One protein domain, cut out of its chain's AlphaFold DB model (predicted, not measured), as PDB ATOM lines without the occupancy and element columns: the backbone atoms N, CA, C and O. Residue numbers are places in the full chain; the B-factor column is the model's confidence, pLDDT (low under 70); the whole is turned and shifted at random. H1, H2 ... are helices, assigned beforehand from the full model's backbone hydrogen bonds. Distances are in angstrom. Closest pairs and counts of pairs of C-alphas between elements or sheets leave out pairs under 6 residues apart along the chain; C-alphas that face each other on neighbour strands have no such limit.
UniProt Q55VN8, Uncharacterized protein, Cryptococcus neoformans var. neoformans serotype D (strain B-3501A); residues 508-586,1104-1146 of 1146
ATOM      1  N   ILE A 508     215.544 131.888 150.942       89.38
ATOM      2  CA  ILE A 508     216.933 131.875 151.409       89.38
ATOM      3  C   ILE A 508     217.836 131.750 150.168       89.38
ATOM      4  O   ILE A 508     217.704 130.767 149.429       89.38
ATOM      5  N   PRO A 509     218.737 132.717 149.899       94.44
ATOM      6  CA  PRO A 509     219.594 132.666 148.720       94.44
ATOM      7  C   PRO A 509     220.400 131.368 148.692       94.44
ATOM      8  O   PRO A 509     220.886 130.917 149.732       94.44
ATOM      9  N   ARG A 510     220.580 130.766 147.508       92.81
ATOM     10  CA  ARG A 510     221.255 129.459 147.372       92.81
ATOM     11  C   ARG A 510     222.628 129.450 148.050       92.81
ATOM     12  O   ARG A 510     222.911 128.531 148.805       92.81
ATOM     13  N   ASN A 511     223.385 130.533 147.893       93.06
ATOM     14  CA  ASN A 511     224.699 130.764 148.495       93.06
ATOM     15  C   ASN A 511     224.672 130.720 150.042       93.06
ATOM     16  O   ASN A 511     225.675 130.394 150.667       93.06
ATOM     17  N   VAL A 512     223.540 131.049 150.681       94.25
ATOM     18  CA  VAL A 512     223.364 130.945 152.141       94.25
ATOM     19  C   VAL A 512     223.091 129.498 152.547       94.25
ATOM     20  O   VAL A 512     223.706 129.025 153.497       94.25
ATOM     21  N   MET A 513     222.244 128.766 151.813       93.94
ATOM     22  CA  MET A 513     222.044 127.327 152.067       93.94
ATOM     23  C   MET A 513     223.298 126.494 151.762       93.94
ATOM     24  O   MET A 513     223.528 125.466 152.391       93.94
ATOM     25  N   GLU A 514     224.114 126.933 150.808       94.06
ATOM     26  CA  GLU A 514     225.408 126.342 150.473       94.06
ATOM     27  C   GLU A 514     226.415 126.535 151.610       94.06
ATOM     28  O   GLU A 514     226.922 125.546 152.130       94.06
ATOM     29  N   LYS A 515     226.578 127.764 152.118       93.81
ATOM     30  CA  LYS A 515     227.409 128.028 153.306       93.81
ATOM     31  C   LYS A 515     226.886 127.358 154.578       93.81
ATOM     32  O   LYS A 515     227.669 126.927 155.416       93.81
ATOM     33  N   GLN A 516     225.569 127.214 154.737       92.75
ATOM     34  CA  GLN A 516     224.993 126.418 155.827       92.75
ATOM     35  C   GLN A 516     225.306 124.921 155.688       92.75
ATOM     36  O   GLN A 516     225.422 124.236 156.704       92.75
ATOM     37  N   ARG A 517     225.454 124.407 154.460       94.38
ATOM     38  CA  ARG A 517     225.876 123.026 154.197       94.38
ATOM     39  C   ARG A 517     227.361 122.842 154.509       94.38
ATOM     40  O   ARG A 517     227.678 121.988 155.323       94.38
ATOM     41  N   GLU A 518     228.212 123.709 153.970       91.19
ATOM     42  CA  GLU A 518     229.660 123.781 154.218       91.19
ATOM     43  C   GLU A 518     229.976 123.826 155.726       91.19
ATOM     44  O   GLU A 518     230.712 122.990 156.244       91.19
ATOM     45  N   VAL A 519     229.326 124.726 156.476       91.00
ATOM     46  CA  VAL A 519     229.474 124.817 157.941       91.00
ATOM     47  C   VAL A 519     228.974 123.553 158.652       91.00
ATOM     48  O   VAL A 519     229.586 123.110 159.621       91.00
ATOM     49  N   LYS A 520     227.881 122.934 158.185       94.38
ATOM     50  CA  LYS A 520     227.361 121.683 158.764       94.38
ATOM     51  C   LYS A 520     228.287 120.492 158.491       94.38
ATOM     52  O   LYS A 520     228.442 119.641 159.366       94.38
ATOM     53  N   GLU A 521     228.897 120.436 157.312       91.69
ATOM     54  CA  GLU A 521     229.884 119.429 156.917       91.69
ATOM     55  C   GLU A 521     231.179 119.603 157.728       91.69
ATOM     56  O   GLU A 521     231.646 118.634 158.321       91.69
ATOM     57  N   GLY A 522     231.663 120.840 157.903       88.81
ATOM     58  CA  GLY A 522     232.784 121.164 158.795       88.81
ATOM     59  C   GLY A 522     232.531 120.783 160.260       88.81
ATOM     60  O   GLY A 522     233.361 120.122 160.878       88.81
ATOM     61  N   ILE A 523     231.354 121.099 160.817       90.81
ATOM     62  CA  ILE A 523     230.965 120.658 162.173       90.81
ATOM     63  C   ILE A 523     230.893 119.122 162.263       90.81
ATOM     64  O   ILE A 523     231.274 118.546 163.282       90.81
ATOM     65  N   GLY A 524     230.429 118.445 161.209       93.38
ATOM     66  CA  GLY A 524     230.440 116.982 161.121       93.38
ATOM     67  C   GLY A 524     231.858 116.407 161.151       93.38
ATOM     68  O   GLY A 524     232.131 115.486 161.921       93.38
ATOM     69  N   ALA A 525     232.769 116.994 160.378       87.19
ATOM     70  CA  ALA A 525     234.179 116.625 160.335       87.19
ATOM     71  C   ALA A 525     234.877 116.836 161.695       87.19
ATOM     72  O   ALA A 525     235.547 115.926 162.180       87.19
ATOM     73  N   ILE A 526     234.638 117.966 162.377       87.94
ATOM     74  CA  ILE A 526     235.180 118.230 163.726       87.94
ATOM     75  C   ILE A 526     234.682 117.179 164.733       87.94
ATOM     76  O   ILE A 526     235.458 116.703 165.559       87.94
ATOM     77  N   LYS A 527     233.413 116.754 164.648       93.06
ATOM     78  CA  LYS A 527     232.876 115.690 165.516       93.06
ATOM     79  C   LYS A 527     233.493 114.317 165.241       93.06
ATOM     80  O   LYS A 527     233.719 113.565 166.184       93.06
ATOM     81  N   MET A 528     233.791 113.996 163.982       86.56
ATOM     82  CA  MET A 528     234.524 112.772 163.638       86.56
ATOM     83  C   MET A 528     235.968 112.813 164.161       86.56
ATOM     84  O   MET A 528     236.455 111.802 164.662       86.56
ATOM     85  N   PHE A 529     236.617 113.982 164.125       86.31
ATOM     86  CA  PHE A 529     237.961 114.181 164.672       86.31
ATOM     87  C   PHE A 529     237.951 114.016 166.197       86.31
ATOM     88  O   PHE A 529     238.678 113.184 166.727       86.31
ATOM     89  N   ALA A 530     237.058 114.709 166.911       88.50
ATOM     90  CA  ALA A 530     236.921 114.563 168.362       88.50
ATOM     91  C   ALA A 530     236.704 113.095 168.783       88.50
ATOM     92  O   ALA A 530     237.403 112.594 169.663       88.50
ATOM     93  N   ARG A 531     235.819 112.371 168.081       89.81
ATOM     94  CA  ARG A 531     235.561 110.947 168.333       89.81
ATOM     95  C   ARG A 531     236.795 110.064 168.110       89.81
ATOM     96  O   ARG A 531     237.059 109.187 168.923       89.81
ATOM     97  N   GLY A 532     237.565 110.277 167.044       86.06
ATOM     98  CA  GLY A 532     238.791 109.501 166.829       86.06
ATOM     99  C   GLY A 532     239.904 109.843 167.835       86.06
ATOM    100  O   GLY A 532     240.719 108.981 168.157       86.06
ATOM    101  N   VAL A 533     239.917 111.057 168.405       86.44
ATOM    102  CA  VAL A 533     240.798 111.395 169.541       86.44
ATOM    103  C   VAL A 533     240.374 110.629 170.802       86.44
ATOM    104  O   VAL A 533     241.234 110.208 171.573       86.44
ATOM    105  N   GLU A 534     239.078 110.379 171.011       89.19
ATOM    106  CA  GLU A 534     238.590 109.481 172.070       89.19
ATOM    107  C   GLU A 534     238.997 108.018 171.811       89.19
ATOM    108  O   GLU A 534     239.511 107.371 172.728       89.19
ATOM    109  N   SER A 535     238.871 107.517 170.571       85.00
ATOM    110  CA  SER A 535     239.399 106.197 170.165       85.00
ATOM    111  C   SER A 535     240.893 106.068 170.490       85.00
ATOM    112  O   SER A 535     241.329 105.076 171.078       85.00
ATOM    113  N   LEU A 536     241.677 107.098 170.155       83.38
ATOM    114  CA  LEU A 536     243.120 107.138 170.368       83.38
ATOM    115  C   LEU A 536     243.478 107.180 171.864       83.38
ATOM    116  O   LEU A 536     244.308 106.393 172.315       83.38
ATOM    117  N   LYS A 537     242.795 108.009 172.667       88.88
ATOM    118  CA  LYS A 537     242.936 108.018 174.136       88.88
ATOM    119  C   LYS A 537     242.611 106.654 174.752       88.88
ATOM    120  O   LYS A 537     243.334 106.192 175.635       88.88
ATOM    121  N   SER A 538     241.567 105.982 174.261       87.06
ATOM    122  CA  SER A 538     241.210 104.632 174.706       87.06
ATOM    123  C   SER A 538     242.283 103.594 174.358       87.06
ATOM    124  O   SER A 538     242.466 102.652 175.131       87.06
ATOM    125  N   LEU A 539     243.004 103.749 173.241       82.31
ATOM    126  CA  LEU A 539     244.147 102.893 172.911       82.31
ATOM    127  C   LEU A 539     245.322 103.127 173.865       82.31
ATOM    128  O   LEU A 539     245.868 102.152 174.370       82.31
ATOM    129  N   ILE A 540     245.697 104.381 174.142       88.19
ATOM    130  CA  ILE A 540     246.807 104.696 175.064       88.19
ATOM    131  C   ILE A 540     246.539 104.062 176.437       88.19
ATOM    132  O   ILE A 540     247.416 103.410 177.003       88.19
ATOM    133  N   ALA A 541     245.304 104.175 176.938       89.69
ATOM    134  CA  ALA A 541     244.877 103.537 178.181       89.69
ATOM    135  C   ALA A 541     244.930 101.995 178.119       89.69
ATOM    136  O   ALA A 541     245.367 101.361 179.080       89.69
ATOM    137  N   ALA A 542     244.533 101.381 176.999       85.38
ATOM    138  CA  ALA A 542     244.615  99.930 176.812       85.38
ATOM    139  C   ALA A 542     246.071  99.430 176.734       85.38
ATOM    140  O   ALA A 542     246.413  98.446 177.388       85.38
ATOM    141  N   HIS A 543     246.941 100.132 176.003       86.62
ATOM    142  CA  HIS A 543     248.373  99.838 175.921       86.62
ATOM    143  C   HIS A 543     249.056  99.988 177.288       86.62
ATOM    144  O   HIS A 543     249.773  99.089 177.719       86.62
ATOM    145  N   ALA A 544     248.772 101.072 178.019       90.31
ATOM    146  CA  ALA A 544     249.270 101.268 179.378       90.31
ATOM    147  C   ALA A 544     248.765 100.181 180.346       90.31
ATOM    148  O   ALA A 544     249.533  99.687 181.166       90.31
ATOM    149  N   SER A 545     247.500  99.756 180.232       89.31
ATOM    150  CA  SER A 545     246.957  98.648 181.029       89.31
ATOM    151  C   SER A 545     247.665  97.323 180.735       89.31
ATOM    152  O   SER A 545     248.045  96.623 181.672       89.31
ATOM    153  N   LEU A 546     247.892  96.995 179.459       84.25
ATOM    154  CA  LEU A 546     248.549  95.748 179.060       84.25
ATOM    155  C   LEU A 546     250.041  95.752 179.430       84.25
ATOM    156  O   LEU A 546     250.538  94.762 179.958       84.25
ATOM    157  N   SER A 547     250.718  96.894 179.276       88.38
ATOM    158  CA  SER A 547     252.084  97.104 179.771       88.38
ATOM    159  C   SER A 547     252.171  96.902 181.286       88.38
ATOM    160  O   SER A 547     252.989  96.110 181.753       88.38
ATOM    161  N   ASN A 548     251.287  97.535 182.068       90.31
ATOM    162  CA  ASN A 548     251.250  97.379 183.526       90.31
ATOM    163  C   ASN A 548     250.967  95.929 183.957       90.31
ATOM    164  O   ASN A 548     251.559  95.457 184.927       90.31
ATOM    165  N   GLN A 549     250.096  95.212 183.239       85.75
ATOM    166  CA  GLN A 549     249.847  93.787 183.479       85.75
ATOM    167  C   GLN A 549     251.081  92.934 183.178       85.75
ATOM    168  O   GLN A 549     251.440  92.082 183.981       85.75
ATOM    169  N   LEU A 550     251.788  93.176 182.074       84.75
ATOM    170  CA  LEU A 550     252.973  92.386 181.744       84.75
ATOM    171  C   LEU A 550     254.157  92.674 182.689       84.75
ATOM    172  O   LEU A 550     254.881  91.755 183.069       84.75
ATOM    173  N   HIS A 551     254.289  93.916 183.167       86.50
ATOM    174  CA  HIS A 551     255.221  94.266 184.243       86.50
ATOM    175  C   HIS A 551     254.861  93.594 185.583       86.50
ATOM    176  O   HIS A 551     255.766  93.232 186.338       86.50
ATOM    177  N   SER A 552     253.572  93.386 185.892       87.25
ATOM    178  CA  SER A 552     253.162  92.650 187.099       87.25
ATOM    179  C   SER A 552     253.296  91.127 186.945       87.25
ATOM    180  O   SER A 552     253.676  90.454 187.905       87.25
ATOM    181  N   HIS A 553     253.129  90.586 185.733       80.44
ATOM    182  CA  HIS A 553     253.353  89.176 185.366       80.44
ATOM    183  C   HIS A 553     254.850  88.800 185.200       80.44
ATOM    184  O   HIS A 553     255.226  87.949 184.397       80.44
ATOM    185  N   LYS A 554     255.712  89.401 186.032       70.81
ATOM    186  CA  LYS A 554     257.033  88.904 186.468       70.81
ATOM    187  C   LYS A 554     257.957  88.303 185.387       70.81
ATOM    188  O   LYS A 554     258.529  87.234 185.590       70.81
ATOM    189  N   SER A 555     258.143  89.038 184.290       58.25
ATOM    190  CA  SER A 555     259.400  89.202 183.521       58.25
ATOM    191  C   SER A 555     260.217  87.990 183.016       58.25
ATOM    192  O   SER A 555     261.230  88.210 182.355       58.25
ATOM    193  N   SER A 556     259.823  86.733 183.248       65.38
ATOM    194  CA  SER A 556     260.526  85.542 182.730       65.38
ATOM    195  C   SER A 556     259.711  84.713 181.733       65.38
ATOM    196  O   SER A 556     260.115  83.595 181.407       65.38
ATOM    197  N   SER A 557     258.565  85.217 181.261       76.38
ATOM    198  CA  SER A 557     257.821  84.573 180.171       76.38
ATOM    199  C   SER A 557     258.430  84.927 178.804       76.38
ATOM    200  O   SER A 557     258.782  86.094 178.594       76.38
ATOM    201  N   PRO A 558     258.485  83.994 177.827       80.50
ATOM    202  CA  PRO A 558     258.742  84.332 176.421       80.50
ATOM    203  C   PRO A 558     257.754  85.365 175.847       80.50
ATOM    204  O   PRO A 558     258.068  86.012 174.848       80.50
ATOM    205  N   ASP A 559     256.597  85.563 176.484       79.88
ATOM    206  CA  ASP A 559     255.631  86.606 176.126       79.88
ATOM    207  C   ASP A 559     256.185  88.028 176.302       79.88
ATOM    208  O   ASP A 559     255.739  88.932 175.600       79.88
ATOM    209  N   SER A 560     257.200  88.236 177.156       84.12
ATOM    210  CA  SER A 560     257.859  89.545 177.284       84.12
ATOM    211  C   SER A 560     258.492  89.974 175.964       84.12
ATOM    212  O   SER A 560     258.216  91.066 175.493       84.12
ATOM    213  N   LEU A 561     259.238  89.084 175.298       86.25
ATOM    214  CA  LEU A 561     259.898  89.392 174.021       86.25
ATOM    215  C   LEU A 561     258.900  89.649 172.881       86.25
ATOM    216  O   LEU A 561     259.215  90.352 171.920       86.25
ATOM    217  N   ARG A 562     257.692  89.080 172.977       85.06
ATOM    218  CA  ARG A 562     256.588  89.363 172.050       85.06
ATOM    219  C   ARG A 562     255.967  90.725 172.333       85.06
ATOM    220  O   ARG A 562     255.787  91.521 171.414       85.06
ATOM    221  N   PHE A 563     255.714  91.023 173.604       86.00
ATOM    222  CA  PHE A 563     255.238  92.333 174.019       86.00
ATOM    223  C   PHE A 563     256.238  93.444 173.692       86.00
ATOM    224  O   PHE A 563     255.815  94.476 173.192       86.00
ATOM    225  N   ASP A 564     257.543  93.228 173.862       89.25
ATOM    226  CA  ASP A 564     258.587  94.189 173.489       89.25
ATOM    227  C   ASP A 564     258.521  94.533 171.988       89.25
ATOM    228  O   ASP A 564     258.636  95.699 171.605       89.25
ATOM    229  N   ALA A 565     258.248  93.543 171.126       89.62
ATOM    230  CA  ALA A 565     258.019  93.764 169.698       89.62
ATOM    231  C   ALA A 565     256.702  94.519 169.423       89.62
ATOM    232  O   ALA A 565     256.691  95.471 168.641       89.62
ATOM    233  N   LEU A 566     255.602  94.160 170.096       86.56
ATOM    234  CA  LEU A 566     254.316  94.867 169.992       86.56
ATOM    235  C   LEU A 566     254.366  96.297 170.554       86.56
ATOM    236  O   LEU A 566     253.637  97.162 170.069       86.56
ATOM    237  N   HIS A 567     255.218  96.554 171.545       89.38
ATOM    238  CA  HIS A 567     255.480  97.860 172.141       89.38
ATOM    239  C   HIS A 567     256.368  98.709 171.223       89.38
ATOM    240  O   HIS A 567     256.122  99.903 171.065       89.38
ATOM    241  N   ALA A 568     257.367  98.109 170.566       91.31
ATOM    242  CA  ALA A 568     258.163  98.774 169.537       91.31
ATOM    243  C   ALA A 568     257.310  99.153 168.311       91.31
ATOM    244  O   ALA A 568     257.405 100.284 167.831       91.31
ATOM    245  N   GLU A 569     256.421  98.261 167.853       88.19
ATOM    246  CA  GLU A 569     255.415  98.606 166.840       88.19
ATOM    247  C   GLU A 569     254.498  99.734 167.325       88.19
ATOM    248  O   GLU A 569     254.323 100.720 166.612       88.19
ATOM    249  N   PHE A 570     253.924  99.620 168.530       87.25
ATOM    250  CA  PHE A 570     253.041 100.647 169.090       87.25
ATOM    251  C   PHE A 570     253.727 102.017 169.154       87.25
ATOM    252  O   PHE A 570     253.145 103.003 168.710       87.25
ATOM    253  N   ALA A 571     254.973 102.075 169.631       88.75
ATOM    254  CA  ALA A 571     255.763 103.300 169.670       88.75
ATOM    255  C   ALA A 571     255.984 103.881 168.264       88.75
ATOM    256  O   ALA A 571     255.793 105.077 168.069       88.75
ATOM    257  N   GLN A 572     256.292 103.055 167.259       88.50
ATOM    258  CA  GLN A 572     256.428 103.522 165.875       88.50
ATOM    259  C   GLN A 572     255.106 104.082 165.313       88.50
ATOM    260  O   GLN A 572     255.114 105.123 164.654       88.50
ATOM    261  N   TRP A 573     253.967 103.431 165.581       83.19
ATOM    262  CA  TRP A 573     252.648 103.944 165.189       83.19
ATOM    263  C   TRP A 573     252.280 105.229 165.939       83.19
ATOM    264  O   TRP A 573     251.652 106.109 165.355       83.19
ATOM    265  N   TRP A 574     252.689 105.356 167.203       85.31
ATOM    266  CA  TRP A 574     252.453 106.526 168.044       85.31
ATOM    267  C   TRP A 574     253.264 107.748 167.589       85.31
ATOM    268  O   TRP A 574     252.686 108.806 167.356       85.31
ATOM    269  N   GLU A 575     254.570 107.584 167.360       88.12
ATOM    270  CA  GLU A 575     255.431 108.619 166.770       88.12
ATOM    271  C   GLU A 575     254.903 109.058 165.399       88.12
ATOM    272  O   GLU A 575     254.790 110.251 165.122       88.12
ATOM    273  N   MET A 576     254.493 108.108 164.547       82.94
ATOM    274  CA  MET A 576     253.893 108.452 163.257       82.94
ATOM    275  C   MET A 576     252.563 109.202 163.426       82.94
ATOM    276  O   MET A 576     252.316 110.149 162.687       82.94
ATOM    277  N   ALA A 577     251.720 108.841 164.398       80.25
ATOM    278  CA  ALA A 577     250.483 109.567 164.681       80.25
ATOM    279  C   ALA A 577     250.755 111.012 165.143       80.25
ATOM    280  O   ALA A 577     250.093 111.928 164.656       80.25
ATOM    281  N   ILE A 578     251.755 111.233 166.007       84.75
ATOM    282  CA  ILE A 578     252.199 112.578 166.414       84.75
ATOM    283  C   ILE A 578     252.682 113.368 165.195       84.75
ATOM    284  O   ILE A 578     252.159 114.450 164.931       84.75
ATOM    285  N   VAL A 579     253.612 112.817 164.409       84.19
ATOM    286  CA  VAL A 579     254.176 113.495 163.230       84.19
ATOM    287  C   VAL A 579     253.097 113.810 162.192       84.19
ATOM    288  O   VAL A 579     253.105 114.893 161.617       84.19
ATOM    289  N   LEU A 580     252.129 112.921 161.959       77.31
ATOM    290  CA  LEU A 580     251.023 113.175 161.028       77.31
ATOM    291  C   LEU A 580     250.047 114.242 161.546       77.31
ATOM    292  O   LEU A 580     249.517 115.023 160.753       77.31
ATOM    293  N   VAL A 581     249.842 114.324 162.863       78.56
ATOM    294  CA  VAL A 581     249.081 115.410 163.493       78.56
ATOM    295  C   VAL A 581     249.840 116.739 163.409       78.56
ATOM    296  O   VAL A 581     249.240 117.750 163.051       78.56
ATOM    297  N   GLU A 582     251.148 116.765 163.658       82.44
ATOM    298  CA  GLU A 582     251.989 117.972 163.606       82.44
ATOM    299  C   GLU A 582     252.189 118.491 162.168       82.44
ATOM    300  O   GLU A 582     252.031 119.686 161.899       82.44
ATOM    301  N   VAL A 583     252.435 117.599 161.204       79.62
ATOM    302  CA  VAL A 583     252.517 117.929 159.768       79.62
ATOM    303  C   VAL A 583     251.148 118.347 159.217       79.62
ATOM    304  O   VAL A 583     251.067 119.260 158.398       79.62
ATOM    305  N   GLY A 584     250.052 117.757 159.707       71.50
ATOM    306  CA  GLY A 584     248.701 118.255 159.435       71.50
ATOM    307  C   GLY A 584     248.451 119.646 160.036       71.50
ATOM    308  O   GLY A 584     247.882 120.515 159.378       71.50
ATOM    309  N   SER A 585     248.930 119.897 161.258       68.38
ATOM    310  CA  SER A 585     248.797 121.189 161.957       68.38
ATOM    311  C   SER A 585     249.530 122.318 161.238       68.38
ATOM    312  O   SER A 585     248.993 123.412 161.099       68.38
ATOM    313  N   THR A 586     250.739 122.036 160.750       65.81
ATOM    314  CA  THR A 586     251.576 122.960 159.963       65.81
ATOM    315  C   THR A 586     251.157 123.044 158.488       65.81
ATOM    316  O   THR A 586     251.789 123.734 157.683       65.81
ATOM    317  N   LEU A1104     242.877 123.289 164.174       80.81
ATOM    318  CA  LEU A1104     242.002 122.649 163.187       80.81
ATOM    319  C   LEU A1104     241.492 123.689 162.181       80.81
ATOM    320  O   LEU A1104     240.639 124.518 162.506       80.81
ATOM    321  N   THR A1105     242.004 123.632 160.954       84.44
ATOM    322  CA  THR A1105     241.541 124.434 159.817       84.44
ATOM    323  C   THR A1105     240.620 123.595 158.923       84.44
ATOM    324  O   THR A1105     240.717 122.365 158.917       84.44
ATOM    325  N   PRO A1106     239.721 124.210 158.131       77.88
ATOM    326  CA  PRO A1106     238.916 123.470 157.155       77.88
ATOM    327  C   PRO A1106     239.762 122.690 156.133       77.88
ATOM    328  O   PRO A1106     239.328 121.634 155.679       77.88
ATOM    329  N   ASP A1107     240.966 123.182 155.819       82.12
ATOM    330  CA  ASP A1107     241.907 122.577 154.869       82.12
ATOM    331  C   ASP A1107     242.675 121.381 155.468       82.12
ATOM    332  O   ASP A1107     242.885 120.388 154.771       82.12
ATOM    333  N   ASN A1108     243.092 121.430 156.746       86.06
ATOM    334  CA  ASN A1108     243.847 120.326 157.363       86.06
ATOM    335  C   ASN A1108     242.962 119.219 157.956       86.06
ATOM    336  O   ASN A1108     243.378 118.060 158.011       86.06
ATOM    337  N   LEU A1109     241.725 119.537 158.339       85.31
ATOM    338  CA  LEU A1109     240.807 118.608 158.992       85.31
ATOM    339  C   LEU A1109     240.483 117.335 158.169       85.31
ATOM    340  O   LEU A1109     240.467 116.262 158.773       85.31
ATOM    341  N   PRO A1110     240.278 117.365 156.832       85.62
ATOM    342  CA  PRO A1110     240.088 116.147 156.034       85.62
ATOM    343  C   PRO A1110     241.320 115.232 156.040       85.62
ATOM    344  O   PRO A1110     241.189 114.013 156.139       85.62
ATOM    345  N   THR A1111     242.512 115.828 155.982       85.38
ATOM    346  CA  THR A1111     243.805 115.132 156.007       85.38
ATOM    347  C   THR A1111     244.051 114.484 157.370       85.38
ATOM    348  O   THR A1111     244.353 113.293 157.447       85.38
ATOM    349  N   LEU A1112     243.824 115.234 158.453       81.69
ATOM    350  CA  LEU A1112     243.879 114.732 159.827       81.69
ATOM    351  C   LEU A1112     242.884 113.581 160.052       81.69
ATOM    352  O   LEU A1112     243.254 112.555 160.616       81.69
ATOM    353  N   LEU A1113     241.649 113.704 159.554       85.50
ATOM    354  CA  LEU A1113     240.645 112.636 159.621       85.50
ATOM    355  C   LEU A1113     241.079 111.356 158.900       85.50
ATOM    356  O   LEU A1113     240.787 110.265 159.383       85.50
ATOM    357  N   GLU A1114     241.754 111.459 157.755       87.88
ATOM    358  CA  GLU A1114     242.235 110.281 157.026       87.88
ATOM    359  C   GLU A1114     243.401 109.601 157.755       87.88
ATOM    360  O   GLU A1114     243.388 108.381 157.926       87.88
ATOM    361  N   TYR A1115     244.355 110.370 158.290       81.69
ATOM    362  CA  TYR A1115     245.417 109.817 159.137       81.69
ATOM    363  C   TYR A1115     244.869 109.176 160.416       81.69
ATOM    364  O   TYR A1115     245.355 108.126 160.836       81.69
ATOM    365  N   MET A1116     243.800 109.722 160.997       81.38
ATOM    366  CA  MET A1116     243.137 109.113 162.150       81.38
ATOM    367  C   MET A1116     242.445 107.789 161.815       81.38
ATOM    368  O   MET A1116     242.558 106.857 162.606       81.38
ATOM    369  N   LYS A1117     241.823 107.639 160.636       85.69
ATOM    370  CA  LYS A1117     241.333 106.321 160.176       85.69
ATOM    371  C   LYS A1117     242.478 105.325 160.016       85.69
ATOM    372  O   LYS A1117     242.330 104.167 160.392       85.69
ATOM    373  N   GLN A1118     243.621 105.756 159.479       84.69
ATOM    374  CA  GLN A1118     244.805 104.898 159.353       84.69
ATOM    375  C   GLN A1118     245.307 104.457 160.738       84.69
ATOM    376  O   GLN A1118     245.595 103.275 160.932       84.69
ATOM    377  N   CYS A1119     245.301 105.361 161.723       77.62
ATOM    378  CA  CYS A1119     245.567 105.027 163.122       77.62
ATOM    379  C   CYS A1119     244.531 104.038 163.685       77.62
ATOM    380  O   CYS A1119     244.933 103.049 164.286       77.62
ATOM    381  N   GLU A1120     243.224 104.227 163.461       80.94
ATOM    382  CA  GLU A1120     242.170 103.299 163.921       80.94
ATOM    383  C   GLU A1120     242.270 101.903 163.272       80.94
ATOM    384  O   GLU A1120     242.062 100.890 163.944       80.94
ATOM    385  N   VAL A1121     242.652 101.815 161.994       86.38
ATOM    386  CA  VAL A1121     242.910 100.534 161.311       86.38
ATOM    387  C   VAL A1121     244.137  99.836 161.905       86.38
ATOM    388  O   VAL A1121     244.076  98.643 162.203       86.38
ATOM    389  N   LYS A1122     245.238 100.562 162.141       80.69
ATOM    390  CA  LYS A1122     246.473  99.989 162.706       80.69
ATOM    391  C   LYS A1122     246.366  99.648 164.192       80.69
ATOM    392  O   LYS A1122     246.866  98.608 164.606       80.69
ATOM    393  N   LEU A1123     245.600 100.424 164.953       75.12
ATOM    394  CA  LEU A1123     245.084 100.092 166.285       75.12
ATOM    395  C   LEU A1123     244.355  98.740 166.264       75.12
ATOM    396  O   LEU A1123     244.609  97.884 167.113       75.12
ATOM    397  N   HIS A1124     243.475  98.517 165.281       81.38
ATOM    398  CA  HIS A1124     242.727  97.267 165.172       81.38
ATOM    399  C   HIS A1124     243.606  96.083 164.719       81.38
ATOM    400  O   HIS A1124     243.411  94.965 165.206       81.38
ATOM    401  N   GLU A1125     244.592  96.298 163.841       87.56
ATOM    402  CA  GLU A1125     245.615  95.291 163.517       87.56
ATOM    403  C   GLU A1125     246.445  94.913 164.753       87.56
ATOM    404  O   GLU A1125     246.579  93.728 165.054       87.56
ATOM    405  N   TRP A1126     246.945  95.900 165.503       84.12
ATOM    406  CA  TRP A1126     247.723  95.698 166.729       84.12
ATOM    407  C   TRP A1126     246.919  94.935 167.789       84.12
ATOM    408  O   TRP A1126     247.370  93.903 168.285       84.12
ATOM    409  N   LYS A1127     245.671  95.348 168.053       82.50
ATOM    410  CA  LYS A1127     244.771  94.622 168.963       82.50
ATOM    411  C   LYS A1127     244.518  93.183 168.494       82.50
ATOM    412  O   LYS A1127     244.448  92.272 169.316       82.50
ATOM    413  N   LYS A1128     244.422  92.952 167.180       88.81
ATOM    414  CA  LYS A1128     244.291  91.599 166.625       88.81
ATOM    415  C   LYS A1128     245.567  90.771 166.827       88.81
ATOM    416  O   LYS A1128     245.436  89.589 167.129       88.81
ATOM    417  N   LYS A1129     246.773  91.351 166.730       85.56
ATOM    418  CA  LYS A1129     248.032  90.655 167.078       85.56
ATOM    419  C   LYS A1129     248.048  90.234 168.549       85.56
ATOM    420  O   LYS A1129     248.170  89.044 168.822       85.56
ATOM    421  N   VAL A1130     247.782  91.169 169.467       82.06
ATOM    422  CA  VAL A1130     247.650  90.919 170.921       82.06
ATOM    423  C   VAL A1130     246.693  89.753 171.224       82.06
ATOM    424  O   VAL A1130     246.985  88.891 172.056       82.06
ATOM    425  N   GLN A1131     245.557  89.688 170.523       85.00
ATOM    426  CA  GLN A1131     244.573  88.608 170.663       85.00
ATOM    427  C   GLN A1131     245.035  87.270 170.065       85.00
ATOM    428  O   GLN A1131     244.805  86.219 170.667       85.00
ATOM    429  N   MET A1132     245.698  87.294 168.905       85.25
ATOM    430  CA  MET A1132     246.235  86.099 168.241       85.25
ATOM    431  C   MET A1132     247.406  85.473 169.007       85.25
ATOM    432  O   MET A1132     247.512  84.249 169.053       85.25
ATOM    433  N   GLU A1133     248.249  86.289 169.640       82.50
ATOM    434  CA  GLU A1133     249.368  85.832 170.477       82.50
ATOM    435  C   GLU A1133     248.915  85.259 171.826       82.50
ATOM    436  O   GLU A1133     249.682  84.568 172.492       82.50
ATOM    437  N   GLY A1134     247.649  85.474 172.202       80.38
ATOM    438  CA  GLY A1134     247.023  84.887 173.386       80.38
ATOM    439  C   GLY A1134     247.106  85.740 174.651       80.38
ATOM    440  O   GLY A1134     246.454  85.384 175.630       80.38
ATOM    441  N   LEU A1135     247.804  86.881 174.620       68.62
ATOM    442  CA  LEU A1135     247.946  87.811 175.752       68.62
ATOM    443  C   LEU A1135     246.576  88.250 176.305       68.62
ATOM    444  O   LEU A1135     246.340  88.240 177.512       68.62
ATOM    445  N   ASP A1136     245.624  88.533 175.407       67.69
ATOM    446  CA  ASP A1136     244.257  88.936 175.774       67.69
ATOM    447  C   ASP A1136     243.463  87.804 176.473       67.69
ATOM    448  O   ASP A1136     242.443  88.060 177.106       67.69
ATOM    449  N   LYS A1137     243.911  86.537 176.403       68.00
ATOM    450  CA  LYS A1137     243.224  85.403 177.052       68.00
ATOM    451  C   LYS A1137     243.493  85.337 178.550       68.00
ATOM    452  O   LYS A1137     242.559  85.053 179.294       68.00
ATOM    453  N   GLU A1138     244.714  85.620 179.010       59.78
ATOM    454  CA  GLU A1138     244.954  85.803 180.449       59.78
ATOM    455  C   GLU A1138     244.262  87.074 180.950       59.78
ATOM    456  O   GLU A1138     243.600  87.029 181.981       59.78
ATOM    457  N   LEU A1139     244.309  88.167 180.181       59.69
ATOM    458  CA  LEU A1139     243.631  89.427 180.509       59.69
ATOM    459  C   LEU A1139     242.116  89.221 180.714       59.69
ATOM    460  O   LEU A1139     241.555  89.670 181.718       59.69
ATOM    461  N   ILE A1140     241.455  88.470 179.826       55.44
ATOM    462  CA  ILE A1140     240.032  88.114 179.950       55.44
ATOM    463  C   ILE A1140     239.793  87.092 181.078       55.44
ATOM    464  O   ILE A1140     238.883  87.281 181.878       55.44
ATOM    465  N   MET A1141     240.595  86.028 181.208       55.16
ATOM    466  CA  MET A1141     240.379  85.028 182.271       55.16
ATOM    467  C   MET A1141     240.641  85.572 183.682       55.16
ATOM    468  O   MET A1141     239.968  85.155 184.623       55.16
ATOM    469  N   ASN A1142     241.577  86.508 183.840       53.25
ATOM    470  CA  ASN A1142     241.891  87.122 185.127       53.25
ATOM    471  C   ASN A1142     240.869  88.211 185.489       53.25
ATOM    472  O   ASN A1142     240.457  88.277 186.643       53.25
ATOM    473  N   SER A1143     240.358  88.977 184.515       42.25
ATOM    474  CA  SER A1143     239.244  89.922 184.737       42.25
ATOM    475  C   SER A1143     237.860  89.264 184.887       42.25
ATOM    476  O   SER A1143     236.913  89.938 185.275       42.25
ATOM    477  N   VAL A1144     237.741  87.955 184.629       40.47
ATOM    478  CA  VAL A1144     236.553  87.128 184.943       40.47
ATOM    479  C   VAL A1144     236.717  86.339 186.259       40.47
ATOM    480  O   VAL A1144     235.749  85.777 186.771       40.47
ATOM    481  N   LYS A1145     237.927  86.305 186.839       41.91
ATOM    482  CA  LYS A1145     238.215  85.728 188.168       41.91
ATOM    483  C   LYS A1145     238.235  86.756 189.309       41.91
ATOM    484  O   LYS A1145     238.275  86.335 190.466       41.91
ATOM    485  N   ALA A1146     238.253  88.048 188.985       41.06
ATOM    486  CA  ALA A1146     238.226  89.178 189.918       41.06
ATOM    487  C   ALA A1146     236.814  89.777 190.047       41.06
ATOM    488  O   ALA A1146     236.505  90.269 191.156       41.06
TER     489      ALA A1146
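This is residues 508 to 586 and 1104 to 1146 of the 1146 residues of an uncharacterized protein of Cryptococcus neoformans var. neoformans serotype D (strain B-3501A) (UniProt Q55VN8). Three long helices make an up-and-down bundle, each running against the one before it in the chain, in which H3 packs on both H1 and H2; the fourth, short H4, turns off crosswise from the end of H3. H1 is much the longest, and its beginning, with residues 508 to 517, sticks out past the bundle at one end, while near the other end residues 1140 to 1146 stick out sideways and residues 552 to 558, between H1 and H2, stand free. The printed part has 122 residues with four named helices, in the order H1, H2, H3, H4, and no named strand; the class is all helix. The whole is loose, with a radius of gyration of the C-alphas of 19.5 A, and spans 70 by 32 by 20 A.

Find C-alpha 510 at (221.255, 129.459, 147.372); from there H1, residues 510 to 552, runs 62.9 A to C-alpha 552 at (253.162, 92.650, 187.099). After a short link of 6 residues, look for H2, residues 559 to 585, which is 38.0 A long. Beyond the cut you reach H3, residues 1109 to 1132, 34.2 A long. After a tight link of 2 residues comes H4, residues 1135 to 1143, which ends at C-alpha 1143 at (239.244, 89.922, 184.737).

Begin with the bundle of H1, H2 and H3. H1 touches H3 with residues 525 to 539 alone; their closest C-alphas, those of Phe 529 and Leu 1113, are 5.9 A apart. These two run the same way at a shallow tilt of 29 degrees. H2 touches H3, and the closest C-alphas, those of Gly 584 and Leu 1112, are 6.0 A apart. H2 and H3 run opposite ways at a shallow tilt of 4 degrees. H1 and H2 are close but not clearly touching, their closest C-alphas being those of Leu 550 and Ser 560 at 7.2 A; they run opposite ways at a shallow tilt of 25 degrees. H4 is about perpendicular to H3, at 79 degrees, and close but not clearly touching it, with the closest C-alphas, those of Val 1130 and Asp 1136, 6.2 A apart. H1 and H4 are near each other. In H1, H2, H3 and H4 every backbone O i to N i+4 pair is within hydrogen-bond range.

The two C-alphas farthest apart are those of Pro 509 and Ser 556, 71.1 A. Without the stretches that stand free, the body spans 50 by 23 by 19 A. Residues 587 to 1103 are not printed, and C-alphas 586 and 1104 are 10.1 A apart across this cut. Of the links that are printed whole, none is long. The mean pLDDT of the printed part is 82.1; look for values under 70 at residues 555 to 556, 585 to 586 and 1135 to 1146, the last of which is the chain's last residue.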